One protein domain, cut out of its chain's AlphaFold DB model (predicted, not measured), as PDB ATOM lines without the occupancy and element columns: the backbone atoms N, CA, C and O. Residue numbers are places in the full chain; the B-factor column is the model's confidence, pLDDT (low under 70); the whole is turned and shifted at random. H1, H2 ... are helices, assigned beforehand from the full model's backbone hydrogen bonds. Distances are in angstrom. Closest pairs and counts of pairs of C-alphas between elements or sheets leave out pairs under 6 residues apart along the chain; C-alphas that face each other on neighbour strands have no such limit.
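What this domain is: This is residues 125 to 210 of the 210 residues of an uncharacterized protein of Gammaproteobacteria bacterium (UniProt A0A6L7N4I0). H3 and H4 make the middle of a helical body, with H1 and H2 on one side and H5 and H6 on the opposite side. The 86 printed residues, with six named helices, H1 to H6, and no named strand, are all helix in class. The whole is compact, with radius of gyration of the C-alphas 11.9 A and spans 33 by 25 by 23 A.

Where its parts are: Find C-alpha 125 at (23.942, -31.536, -27.833), where H1, residues 125 to 131, begins; H2, residues 134 to 137, follows. H3, residues 140 to 150, and H4, residues 172 to 182, each run 15.1 A. H5, residues 193 to 198, precedes H6, residues 202 to 207, ending at (27.728, -39.701, -42.007).

How they stand to each other: Look at H3, the hub: it touches H5 at a steep tilt of 64 degrees, closest C-alphas Ala 141 and Ala 193, 4.0 A. H1 touches H4, closest C-alphas Phe 126 and Leu 172, 7.3 A. H6 has 0 of 2 O i to N i+4 pairs within hydrogen-bond range, but 2 of 3 O i to N i+3.

The domain as a whole: The printed part has no cut; H3 to H4 is a long link; residues 209 to 210 are under pLDDT 70.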
ATOM      1  N   ASP A 125      22.632 -32.145 -27.534       94.94
ATOM      2  CA  ASP A 125      23.942 -31.536 -27.833       94.94
ATOM      3  C   ASP A 125      23.928 -30.741 -29.155       94.94
ATOM      4  O   ASP A 125      24.568 -29.702 -29.250       94.94
ATOM      5  N   PHE A 126      23.132 -31.158 -30.148       96.62
ATOM      6  CA  PHE A 126      22.926 -30.396 -31.389       96.62
ATOM      7  C   PHE A 126      22.352 -29.006 -31.141       96.62
ATOM      8  O   PHE A 126      22.825 -28.030 -31.717       96.62
ATOM      9  N   VAL A 127      21.379 -28.901 -30.238       96.06
ATOM     10  CA  VAL A 127      20.779 -27.621 -29.854       96.06
ATOM     11  C   VAL A 127      21.821 -26.760 -29.150       96.06
ATOM     12  O   VAL A 127      21.978 -25.598 -29.490       96.06
ATOM     13  N   GLU A 128      22.594 -27.331 -28.225       94.44
ATOM     14  CA  GLU A 128      23.654 -26.587 -27.533       94.44
ATOM     15  C   GLU A 128      24.739 -26.090 -28.499       94.44
ATOM     16  O   GLU A 128      25.160 -24.942 -28.410       94.44
ATOM     17  N   GLN A 129      25.211 -26.916 -29.435       94.88
ATOM     18  CA  GLN A 129      26.322 -26.537 -30.320       94.88
ATOM     19  C   GLN A 129      25.900 -25.613 -31.474       94.88
ATOM     20  O   GLN A 129      26.720 -24.813 -31.939       94.88
ATOM     21  N   LEU A 130      24.654 -25.726 -31.949       96.12
ATOM     22  CA  LEU A 130      24.150 -24.959 -33.095       96.12
ATOM     23  C   LEU A 130      23.283 -23.768 -32.670       96.12
ATOM     24  O   LEU A 130      23.477 -22.678 -33.189       96.12
ATOM     25  N   ALA A 131      22.377 -23.931 -31.701       93.38
ATOM     26  CA  ALA A 131      21.457 -22.867 -31.281       93.38
ATOM     27  C   ALA A 131      22.058 -21.864 -30.288       93.38
ATOM     28  O   ALA A 131      21.505 -20.779 -30.113       93.38
ATOM     29  N   SER A 132      23.204 -22.180 -29.675       91.06
ATOM     30  CA  SER A 132      23.906 -21.238 -28.790       91.06
ATOM     31  C   SER A 132      24.542 -20.050 -29.499       91.06
ATOM     32  O   SER A 132      24.850 -19.053 -28.843       91.06
ATOM     33  N   ARG A 133      24.724 -20.139 -30.820       91.50
ATOM     34  CA  ARG A 133      25.236 -19.059 -31.662       91.50
ATOM     35  C   ARG A 133      24.147 -18.638 -32.629       91.50
ATOM     36  O   ARG A 133      23.658 -19.462 -33.402       91.50
ATOM     37  N   GLN A 134      23.764 -17.366 -32.570       90.56
ATOM     38  CA  GLN A 134      22.680 -16.847 -33.395       90.56
ATOM     39  C   GLN A 134      23.012 -17.021 -34.878       90.56
ATOM     40  O   GLN A 134      22.181 -17.507 -35.633       90.56
ATOM     41  N   GLU A 135      24.262 -16.756 -35.241       93.06
ATOM     42  CA  GLU A 135      24.793 -16.818 -36.597       93.06
ATOM     43  C   GLU A 135      24.669 -18.213 -37.220       93.06
ATOM     44  O   GLU A 135      24.560 -18.324 -38.436       93.06
ATOM     45  N   ARG A 136      24.664 -19.273 -36.401       95.56
ATOM     46  CA  ARG A 136      24.520 -20.658 -36.868       95.56
ATOM     47  C   ARG A 136      23.060 -21.061 -37.019       95.56
ATOM     48  O   ARG A 136      22.693 -21.642 -38.029       95.56
ATOM     49  N   ILE A 137      22.224 -20.766 -36.023       95.38
ATOM     50  CA  ILE A 137      20.817 -21.200 -36.026       95.38
ATOM     51  C   ILE A 137      19.931 -20.408 -36.982       95.38
ATOM     52  O   ILE A 137      18.920 -20.935 -37.428       95.38
ATOM     53  N   THR A 138      20.301 -19.168 -37.311       95.31
ATOM     54  CA  THR A 138      19.606 -18.372 -38.334       95.31
ATOM     55  C   THR A 138      20.135 -18.605 -39.746       95.31
ATOM     56  O   THR A 138      19.601 -18.018 -40.679       95.31
ATOM     57  N   ASN A 139      21.168 -19.435 -39.920       97.12
ATOM     58  CA  ASN A 139      21.694 -19.788 -41.232       97.12
ATOM     59  C   ASN A 139      21.105 -21.147 -41.673       97.12
ATOM     60  O   ASN A 139      21.475 -22.184 -41.108       97.12
ATOM     61  N   PRO A 140      20.199 -21.169 -42.668       96.12
ATOM     62  CA  PRO A 140      19.545 -22.402 -43.092       96.12
ATOM     63  C   PRO A 140      20.524 -23.418 -43.681       96.12
ATOM     64  O   PRO A 140      20.424 -24.594 -43.343       96.12
ATOM     65  N   ALA A 141      21.537 -22.987 -44.442       97.25
ATOM     66  CA  ALA A 141      22.538 -23.891 -45.007       97.25
ATOM     67  C   ALA A 141      23.293 -24.671 -43.923       97.25
ATOM     68  O   ALA A 141      23.505 -25.877 -44.068       97.25
ATOM     69  N   ILE A 142      23.644 -24.022 -42.808       98.19
ATOM     70  CA  ILE A 142      24.306 -24.677 -41.670       98.19
ATOM     71  C   ILE A 142      23.408 -25.759 -41.057       98.19
ATOM     72  O   ILE A 142      23.837 -26.896 -40.839       98.19
ATOM     73  N   ILE A 143      22.152 -25.422 -40.768       98.31
ATOM     74  CA  ILE A 143      21.239 -26.352 -40.099       98.31
ATOM     75  C   ILE A 143      20.837 -27.501 -41.026       98.31
ATOM     76  O   ILE A 143      20.885 -28.654 -40.601       98.31
ATOM     77  N   GLU A 144      20.543 -27.223 -42.294       97.88
ATOM     78  CA  GLU A 144      20.207 -28.223 -43.311       97.88
ATOM     79  C   GLU A 144      21.361 -29.186 -43.594       97.88
ATOM     80  O   GLU A 144      21.158 -30.401 -43.701       97.88
ATOM     81  N   THR A 145      22.593 -28.674 -43.653       98.06
ATOM     82  CA  THR A 145      23.788 -29.512 -43.812       98.06
ATOM     83  C   THR A 145      23.970 -30.414 -42.595       98.06
ATOM     84  O   THR A 145      24.163 -31.624 -42.735       98.06
ATOM     85  N   ALA A 146      23.843 -29.867 -41.380       98.19
ATOM     86  CA  ALA A 146      23.891 -30.662 -40.156       98.19
ATOM     87  C   ALA A 146      22.770 -31.713 -40.109       98.19
ATOM     88  O   ALA A 146      23.000 -32.839 -39.668       98.19
ATOM     89  N   ASN A 147      21.572 -31.373 -40.582       97.94
ATOM     90  CA  ASN A 147      20.445 -32.292 -40.659       97.94
ATOM     91  C   ASN A 147      20.740 -33.446 -41.618       97.94
ATOM     92  O   ASN A 147      20.641 -34.606 -41.230       97.94
ATOM     93  N   THR A 148      21.224 -33.139 -42.819       96.88
ATOM     94  CA  THR A 148      21.602 -34.133 -43.834       96.88
ATOM     95  C   THR A 148      22.689 -35.085 -43.334       96.88
ATOM     96  O   THR A 148      22.606 -36.302 -43.522       96.88
ATOM     97  N   LEU A 149      23.706 -34.547 -42.659       97.19
ATOM     98  CA  LEU A 149      24.785 -35.351 -42.097       97.19
ATOM     99  C   LEU A 149      24.276 -36.235 -40.958       97.19
ATOM    100  O   LEU A 149      24.508 -37.443 -40.947       97.19
ATOM    101  N   TYR A 150      23.594 -35.650 -39.980       97.81
ATOM    102  CA  TYR A 150      23.484 -36.267 -38.664       97.81
ATOM    103  C   TYR A 150      22.095 -36.750 -38.295       97.81
ATOM    104  O   TYR A 150      21.993 -37.482 -37.316       97.81
ATOM    105  N   PHE A 151      21.043 -36.385 -39.018       97.25
ATOM    106  CA  PHE A 151      19.702 -36.877 -38.734       97.25
ATOM    107  C   PHE A 151      19.464 -38.219 -39.430       97.25
ATOM    108  O   PHE A 151      19.765 -38.393 -40.609       97.25
ATOM    109  N   ASP A 152      18.949 -39.194 -38.687       96.12
ATOM    110  CA  ASP A 152      18.490 -40.468 -39.227       96.12
ATOM    111  C   ASP A 152      16.967 -40.432 -39.367       96.12
ATOM    112  O   ASP A 152      16.231 -40.591 -38.390       96.12
ATOM    113  N   GLY A 153      16.499 -40.254 -40.604       93.25
ATOM    114  CA  GLY A 153      15.072 -40.205 -40.921       93.25
ATOM    115  C   GLY A 153      14.317 -41.514 -40.660       93.25
ATOM    116  O   GLY A 153      13.095 -41.488 -40.568       93.25
ATOM    117  N   LYS A 154      15.000 -42.659 -40.501       93.25
ATOM    118  CA  LYS A 154      14.340 -43.931 -40.155       93.25
ATOM    119  C   LYS A 154      14.023 -44.018 -38.671       93.25
ATOM    120  O   LYS A 154      13.017 -44.609 -38.295       93.25
ATOM    121  N   THR A 155      14.911 -43.490 -37.829       94.44
ATOM    122  CA  THR A 155      14.767 -43.565 -36.368       94.44
ATOM    123  C   THR A 155      14.252 -42.273 -35.743       94.44
ATOM    124  O   THR A 155      13.900 -42.285 -34.563       94.44
ATOM    125  N   GLY A 156      14.217 -41.173 -36.502       94.88
ATOM    126  CA  GLY A 156      13.844 -39.844 -36.020       94.88
ATOM    127  C   GLY A 156      14.861 -39.259 -35.038       94.88
ATOM    128  O   GLY A 156      14.507 -38.433 -34.201       94.88
ATOM    129  N   LYS A 157      16.116 -39.730 -35.063       95.06
ATOM    130  CA  LYS A 157      17.134 -39.425 -34.045       95.06
ATOM    131  C   LYS A 157      18.468 -39.040 -34.677       95.06
ATOM    132  O   LYS A 157      18.726 -39.366 -35.832       95.06
ATOM    133  N   PRO A 158      19.370 -38.392 -33.922       96.31
ATOM    134  CA  PRO A 158      20.734 -38.202 -34.386       96.31
ATOM    135  C   PRO A 158      21.465 -39.540 -34.575       96.31
ATOM    136  O   PRO A 158      21.405 -40.424 -33.715       96.31
ATOM    137  N   LYS A 159      22.221 -39.664 -35.667       96.31
ATOM    138  CA  LYS A 159      23.072 -40.816 -35.970       96.31
ATOM    139  C   LYS A 159      24.065 -41.055 -34.838       96.31
ATOM    140  O   LYS A 159      24.702 -40.139 -34.308       96.31
ATOM    141  N   ARG A 160      24.236 -42.327 -34.475       94.12
ATOM    142  CA  ARG A 160      25.118 -42.741 -33.377       94.12
ATOM    143  C   ARG A 160      26.545 -42.224 -33.597       94.12
ATOM    144  O   ARG A 160      27.158 -42.487 -34.624       94.12
ATOM    145  N   GLY A 161      27.091 -41.559 -32.579       93.69
ATOM    146  CA  GLY A 161      28.465 -41.040 -32.577       93.69
ATOM    147  C   GLY A 161      28.617 -39.610 -33.103       93.69
ATOM    148  O   GLY A 161      29.649 -38.995 -32.827       93.69
ATOM    149  N   ALA A 162      27.591 -39.052 -33.755       95.00
ATOM    150  CA  ALA A 162      27.641 -37.710 -34.335       95.00
ATOM    151  C   ALA A 162      27.896 -36.613 -33.285       95.00
ATOM    152  O   ALA A 162      28.693 -35.707 -33.511       95.00
ATOM    153  N   SER A 163      27.298 -36.734 -32.097       94.12
ATOM    154  CA  SER A 163      27.434 -35.783 -30.982       94.12
ATOM    155  C   SER A 163      28.504 -36.182 -29.952       94.12
ATOM    156  O   SER A 163      28.350 -35.959 -28.752       94.12
ATOM    157  N   SER A 164      29.588 -36.837 -30.382       91.56
ATOM    158  CA  SER A 164      30.706 -37.179 -29.490       91.56
ATOM    159  C   SER A 164      31.287 -35.929 -28.812       91.56
ATOM    160  O   SER A 164      31.527 -34.912 -29.466       91.56
ATOM    161  N   THR A 165      31.592 -36.023 -27.513       89.25
ATOM    162  CA  THR A 165      32.269 -34.960 -26.744       89.25
ATOM    163  C   THR A 165      33.692 -34.686 -27.234       89.25
ATOM    164  O   THR A 165      34.204 -33.579 -27.083       89.25
ATOM    165  N   TRP A 166      34.320 -35.671 -27.875       88.00
ATOM    166  CA  TRP A 166      35.613 -35.529 -28.540       88.00
ATOM    167  C   TRP A 166      35.467 -34.903 -29.933       88.00
ATOM    168  O   TRP A 166      34.570 -35.287 -30.692       88.00
ATOM    169  N   ARG A 167      36.412 -34.026 -30.300       88.94
ATOM    170  CA  ARG A 167      36.576 -33.429 -31.643       88.94
ATOM    171  C   ARG A 167      37.150 -34.435 -32.646       88.94
ATOM    172  O   ARG A 167      38.240 -34.257 -33.178       88.94
ATOM    173  N   LYS A 168      36.462 -35.561 -32.820       93.31
ATOM    174  CA  LYS A 168      36.847 -36.571 -33.806       93.31
ATOM    175  C   LYS A 168      36.457 -36.108 -35.215       93.31
ATOM    176  O   LYS A 168      35.486 -35.361 -35.339       93.31
ATOM    177  N   PRO A 169      37.162 -36.584 -36.251       94.94
ATOM    178  CA  PRO A 169      36.791 -36.336 -37.639       94.94
ATOM    179  C   PRO A 169      35.299 -36.603 -37.890       94.94
ATOM    180  O   PRO A 169      34.756 -37.611 -37.426       94.94
ATOM    181  N   GLY A 170      34.632 -35.662 -38.560       95.69
ATOM    182  CA  GLY A 170      33.227 -35.767 -38.955       95.69
ATOM    183  C   GLY A 170      32.176 -35.564 -37.854       95.69
ATOM    184  O   GLY A 170      30.997 -35.705 -38.140       95.69
ATOM    185  N   THR A 171      32.533 -35.294 -36.591       96.88
ATOM    186  CA  THR A 171      31.531 -35.090 -35.520       96.88
ATOM    187  C   THR A 171      30.975 -33.666 -35.499       96.88
ATOM    188  O   THR A 171      31.576 -32.745 -36.041       96.88
ATOM    189  N   LEU A 172      29.875 -33.444 -34.775       97.56
ATOM    190  CA  LEU A 172      29.247 -32.131 -34.577       97.56
ATOM    191  C   LEU A 172      30.225 -31.042 -34.096       97.56
ATOM    192  O   LEU A 172      30.165 -29.904 -34.549       97.56
ATOM    193  N   ARG A 173      31.145 -31.372 -33.181       96.44
ATOM    194  CA  ARG A 173      32.146 -30.397 -32.711       96.44
ATOM    195  C   ARG A 173      33.139 -30.056 -33.817       96.44
ATOM    196  O   ARG A 173      33.445 -28.886 -34.006       96.44
ATOM    197  N   ARG A 174      33.569 -31.066 -34.580       97.00
ATOM    198  CA  ARG A 174      34.442 -30.867 -35.737       97.00
ATOM    199  C   ARG A 174      33.742 -30.071 -36.841       97.00
ATOM    200  O   ARG A 174      34.380 -29.228 -37.455       97.00
ATOM    201  N   TYR A 175      32.439 -30.275 -37.036       97.69
ATOM    202  CA  TYR A 175      31.607 -29.456 -37.920       97.69
ATOM    203  C   TYR A 175      31.636 -27.987 -37.499       97.69
ATOM    204  O   TYR A 175      31.944 -27.130 -38.316       97.69
ATOM    205  N   GLY A 176      31.428 -27.703 -36.210       96.94
ATOM    206  CA  GLY A 176      31.564 -26.348 -35.674       96.94
ATOM    207  C   GLY A 176      32.947 -25.730 -35.914       96.94
ATOM    208  O   GLY A 176      33.018 -24.560 -36.268       96.94
ATOM    209  N   ASP A 177      34.026 -26.508 -35.760       96.62
ATOM    210  CA  ASP A 177      35.392 -26.034 -36.030       96.62
ATOM    211  C   ASP A 177      35.602 -25.706 -37.526       96.62
ATOM    212  O   ASP A 177      36.282 -24.739 -37.857       96.62
ATOM    213  N   VAL A 178      35.025 -26.503 -38.435       97.31
ATOM    214  CA  VAL A 178      35.104 -26.267 -39.888       97.31
ATOM    215  C   VAL A 178      34.269 -25.061 -40.301       97.31
ATOM    216  O   VAL A 178      34.745 -24.261 -41.094       97.31
ATOM    217  N   LEU A 179      33.075 -24.881 -39.732       97.69
ATOM    218  CA  LEU A 179      32.274 -23.676 -39.962       97.69
ATOM    219  C   LEU A 179      33.033 -22.416 -39.548       97.69
ATOM    220  O   LEU A 179      33.124 -21.489 -40.341       97.69
ATOM    221  N   ASP A 180      33.632 -22.414 -38.352       96.44
ATOM    222  CA  ASP A 180      34.413 -21.271 -37.860       96.44
ATOM    223  C   ASP A 180      35.628 -20.979 -38.769       96.44
ATOM    224  O   ASP A 180      36.062 -19.836 -38.873       96.44
ATOM    225  N   GLN A 181      36.176 -21.992 -39.454       96.94
ATOM    226  CA  GLN A 181      37.230 -21.806 -40.452       96.94
ATOM    227  C   GLN A 181      36.686 -21.257 -41.780       96.94
ATOM    228  O   GLN A 181      37.294 -20.351 -42.349       96.94
ATOM    229  N   LEU A 182      35.585 -21.813 -42.293       97.19
ATOM    230  CA  LEU A 182      34.993 -21.402 -43.570       97.19
ATOM    231  C   LEU A 182      34.439 -19.975 -43.505       97.19
ATOM    232  O   LEU A 182      34.573 -19.245 -44.481       97.19
ATOM    233  N   ASP A 183      33.911 -19.555 -42.355       95.56
ATOM    234  CA  ASP A 183      33.383 -18.203 -42.114       95.56
ATOM    235  C   ASP A 183      34.445 -17.097 -42.295       95.56
ATOM    236  O   ASP A 183      34.125 -15.939 -42.542       95.56
ATOM    237  N   LEU A 184      35.738 -17.446 -42.241       96.69
ATOM    238  CA  LEU A 184      36.833 -16.508 -42.508       96.69
ATOM    239  C   LEU A 184      37.056 -16.235 -44.003       96.69
ATOM    240  O   LEU A 184      37.730 -15.261 -44.343       96.69
ATOM    241  N   THR A 185      36.567 -17.103 -44.891       96.62
ATOM    242  CA  THR A 185      36.849 -17.027 -46.336       96.62
ATOM    243  C   THR A 185      35.611 -17.064 -47.225       96.62
ATOM    244  O   THR A 185      35.701 -16.637 -48.374       96.62
ATOM    245  N   TYR A 186      34.478 -17.559 -46.728       96.31
ATOM    246  CA  TYR A 186      33.226 -17.696 -47.466       96.31
ATOM    247  C   TYR A 186      32.111 -16.904 -46.787       96.31
ATOM    248  O   TYR A 186      32.014 -16.883 -45.563       96.31
ATOM    249  N   ASP A 187      31.225 -16.313 -47.588       96.25
ATOM    250  CA  ASP A 187      29.949 -15.805 -47.088       96.25
ATOM    251  C   ASP A 187      28.961 -16.969 -46.959       96.25
ATOM    252  O   ASP A 187      28.230 -17.297 -47.898       96.25
ATOM    253  N   LEU A 188      28.940 -17.596 -45.781       95.75
ATOM    254  CA  LEU A 188      28.083 -18.749 -45.502       95.75
ATOM    255  C   LEU A 188      26.582 -18.435 -45.610       95.75
ATOM    256  O   LEU A 188      25.789 -19.364 -45.748       95.75
ATOM    257  N   TYR A 189      26.161 -17.168 -45.523       95.12
ATOM    258  CA  TYR A 189      24.750 -16.780 -45.665       95.12
ATOM    259  C   TYR A 189      24.287 -16.730 -47.120       95.12
ATOM    260  O   TYR A 189      23.090 -16.828 -47.382       95.12
ATOM    261  N   SER A 190      25.222 -16.595 -48.057       95.69
ATOM    262  CA  SER A 190      24.936 -16.630 -49.494       95.69
ATOM    263  C   SER A 190      24.849 -18.048 -50.069       95.69
ATOM    264  O   SER A 190      24.447 -18.213 -51.218       95.69
ATOM    265  N   MET A 191      25.224 -19.061 -49.283       96.88
ATOM    266  CA  MET A 191      25.333 -20.447 -49.728       96.88
ATOM    267  C   MET A 191      24.053 -21.244 -49.475       96.88
ATOM    268  O   MET A 191      23.344 -21.035 -48.492       96.88
ATOM    269  N   SER A 192      23.809 -22.233 -50.326       97.00
ATOM    270  CA  SER A 192      22.884 -23.335 -50.070       97.00
ATOM    271  C   SER A 192      23.530 -24.439 -49.222       97.00
ATOM    272  O   SER A 192      24.754 -24.535 -49.102       97.00
ATOM    273  N   ALA A 193      22.706 -25.332 -48.665       96.25
ATOM    274  CA  ALA A 193      23.195 -26.498 -47.927       96.25
ATOM    275  C   ALA A 193      24.079 -27.424 -48.783       96.25
ATOM    276  O   ALA A 193      25.064 -27.966 -48.287       96.25
ATOM    277  N   ASN A 194      23.765 -27.576 -50.074       95.88
ATOM    278  CA  ASN A 194      24.558 -28.403 -50.987       95.88
ATOM    279  C   ASN A 194      25.942 -27.794 -51.240       95.88
ATOM    280  O   ASN A 194      26.941 -28.497 -51.115       95.88
ATOM    281  N   GLU A 195      26.014 -26.491 -51.520       97.56
ATOM    282  CA  GLU A 195      27.296 -25.798 -51.712       97.56
ATOM    283  C   GLU A 195      28.142 -25.845 -50.435       97.56
ATOM    284  O   GLU A 195      29.348 -26.077 -50.495       97.56
ATOM    285  N   LEU A 196      27.522 -25.676 -49.260       97.56
ATOM    286  CA  LEU A 196      28.230 -25.813 -47.989       97.56
ATOM    287  C   LEU A 196      28.750 -27.242 -47.790       97.56
ATOM    288  O   LEU A 196      29.891 -27.419 -47.366       97.56
ATOM    289  N   ALA A 197      27.943 -28.255 -48.108       96.00
ATOM    290  CA  ALA A 197      28.334 -29.656 -48.003       96.00
ATOM    291  C   ALA A 197      29.519 -30.010 -48.922       96.00
ATOM    292  O   ALA A 197      30.379 -30.782 -48.508       96.00
ATOM    293  N   GLU A 198      29.605 -29.419 -50.116       95.94
ATOM    294  CA  GLU A 198      30.729 -29.604 -51.049       95.94
ATOM    295  C   GLU A 198      32.053 -29.019 -50.534       95.94
ATOM    296  O   GLU A 198      33.124 -29.508 -50.895       95.94
ATOM    297  N   LEU A 199      32.004 -28.004 -49.664       96.94
ATOM    298  CA  LEU A 199      33.195 -27.444 -49.015       96.94
ATOM    299  C   LEU A 199      33.658 -28.247 -47.795       96.94
ATOM    300  O   LEU A 199      34.753 -28.001 -47.275       96.94
ATOM    301  N   LEU A 200      32.836 -29.172 -47.293       97.19
ATOM    302  CA  LEU A 200      33.206 -29.960 -46.127       97.19
ATOM    303  C   LEU A 200      34.314 -30.967 -46.479       97.19
ATOM    304  O   LEU A 200      34.254 -31.622 -47.516       97.19
ATOM    305  N   PRO A 201      35.309 -31.161 -45.596       97.00
ATOM    306  CA  PRO A 201      36.308 -32.203 -45.789       97.00
ATOM    307  C   PRO A 201      35.689 -33.613 -45.829       97.00
ATOM    308  O   PRO A 201      34.694 -33.891 -45.158       97.00
ATOM    309  N   ASP A 202      36.362 -34.554 -46.497       96.44
ATOM    310  CA  ASP A 202      35.904 -35.950 -46.652       96.44
ATOM    311  C   ASP A 202      35.623 -36.690 -45.327       96.44
ATOM    312  O   ASP A 202      34.962 -37.730 -45.305       96.44
ATOM    313  N   GLU A 203      36.097 -36.164 -44.195       95.62
ATOM    314  CA  GLU A 203      35.811 -36.713 -42.870       95.62
ATOM    315  C   GLU A 203      34.313 -36.763 -42.525       95.62
ATOM    316  O   GLU A 203      33.895 -37.611 -41.730       95.62
ATOM    317  N   PHE A 204      33.493 -35.898 -43.129       96.62
ATOM    318  CA  PHE A 204      32.042 -35.865 -42.921       96.62
ATOM    319  C   PHE A 204      31.293 -36.920 -43.745       96.62
ATOM    320  O   PHE A 204      30.197 -37.334 -43.361       96.62
ATOM    321  N   SER A 205      31.912 -37.455 -44.803       93.19
ATOM    322  CA  SER A 205      31.321 -38.474 -45.682       93.19
ATOM    323  C   SER A 205      30.942 -39.755 -44.940       93.19
ATOM    324  O   SER A 205      30.028 -40.467 -45.346       93.19
ATOM    325  N   ALA A 206      31.567 -40.023 -43.787       91.19
ATOM    326  CA  ALA A 206      31.208 -41.137 -42.911       91.19
ATOM    327  C   ALA A 206      29.768 -41.068 -42.362       91.19
ATOM    328  O   ALA A 206      29.285 -42.075 -41.833       91.19
ATOM    329  N   TYR A 207      29.106 -39.913 -42.445       92.62
ATOM    330  CA  TYR A 207      27.728 -39.701 -42.007       92.62
ATOM    331  C   TYR A 207      26.739 -39.518 -43.171       92.62
ATOM    332  O   TYR A 207      25.530 -39.609 -42.946       92.62
ATOM    333  N   LEU A 208      27.216 -39.364 -44.409       84.75
ATOM    334  CA  LEU A 208      26.369 -39.349 -45.605       84.75
ATOM    335  C   LEU A 208      25.842 -40.765 -45.911       84.75
ATOM    336  O   LEU A 208      26.576 -41.746 -45.814       84.75
ATOM    337  N   GLY A 209      24.554 -40.886 -46.249       65.25
ATOM    338  CA  GLY A 209      23.935 -42.149 -46.694       65.25
ATOM    339  C   GLY A 209      23.735 -43.243 -45.632       65.25
ATOM    340  O   GLY A 209      23.289 -44.337 -45.975       65.25
ATOM    341  N   LYS A 210      24.058 -42.971 -44.361       57.06
ATOM    342  CA  LYS A 210      23.728 -43.842 -43.219       57.06
ATOM    343  C   LYS A 210      22.315 -43.628 -42.710       57.06
ATOM    344  O   LYS A 210      21.936 -42.439 -42.625       57.06
TER     345      LYS A 210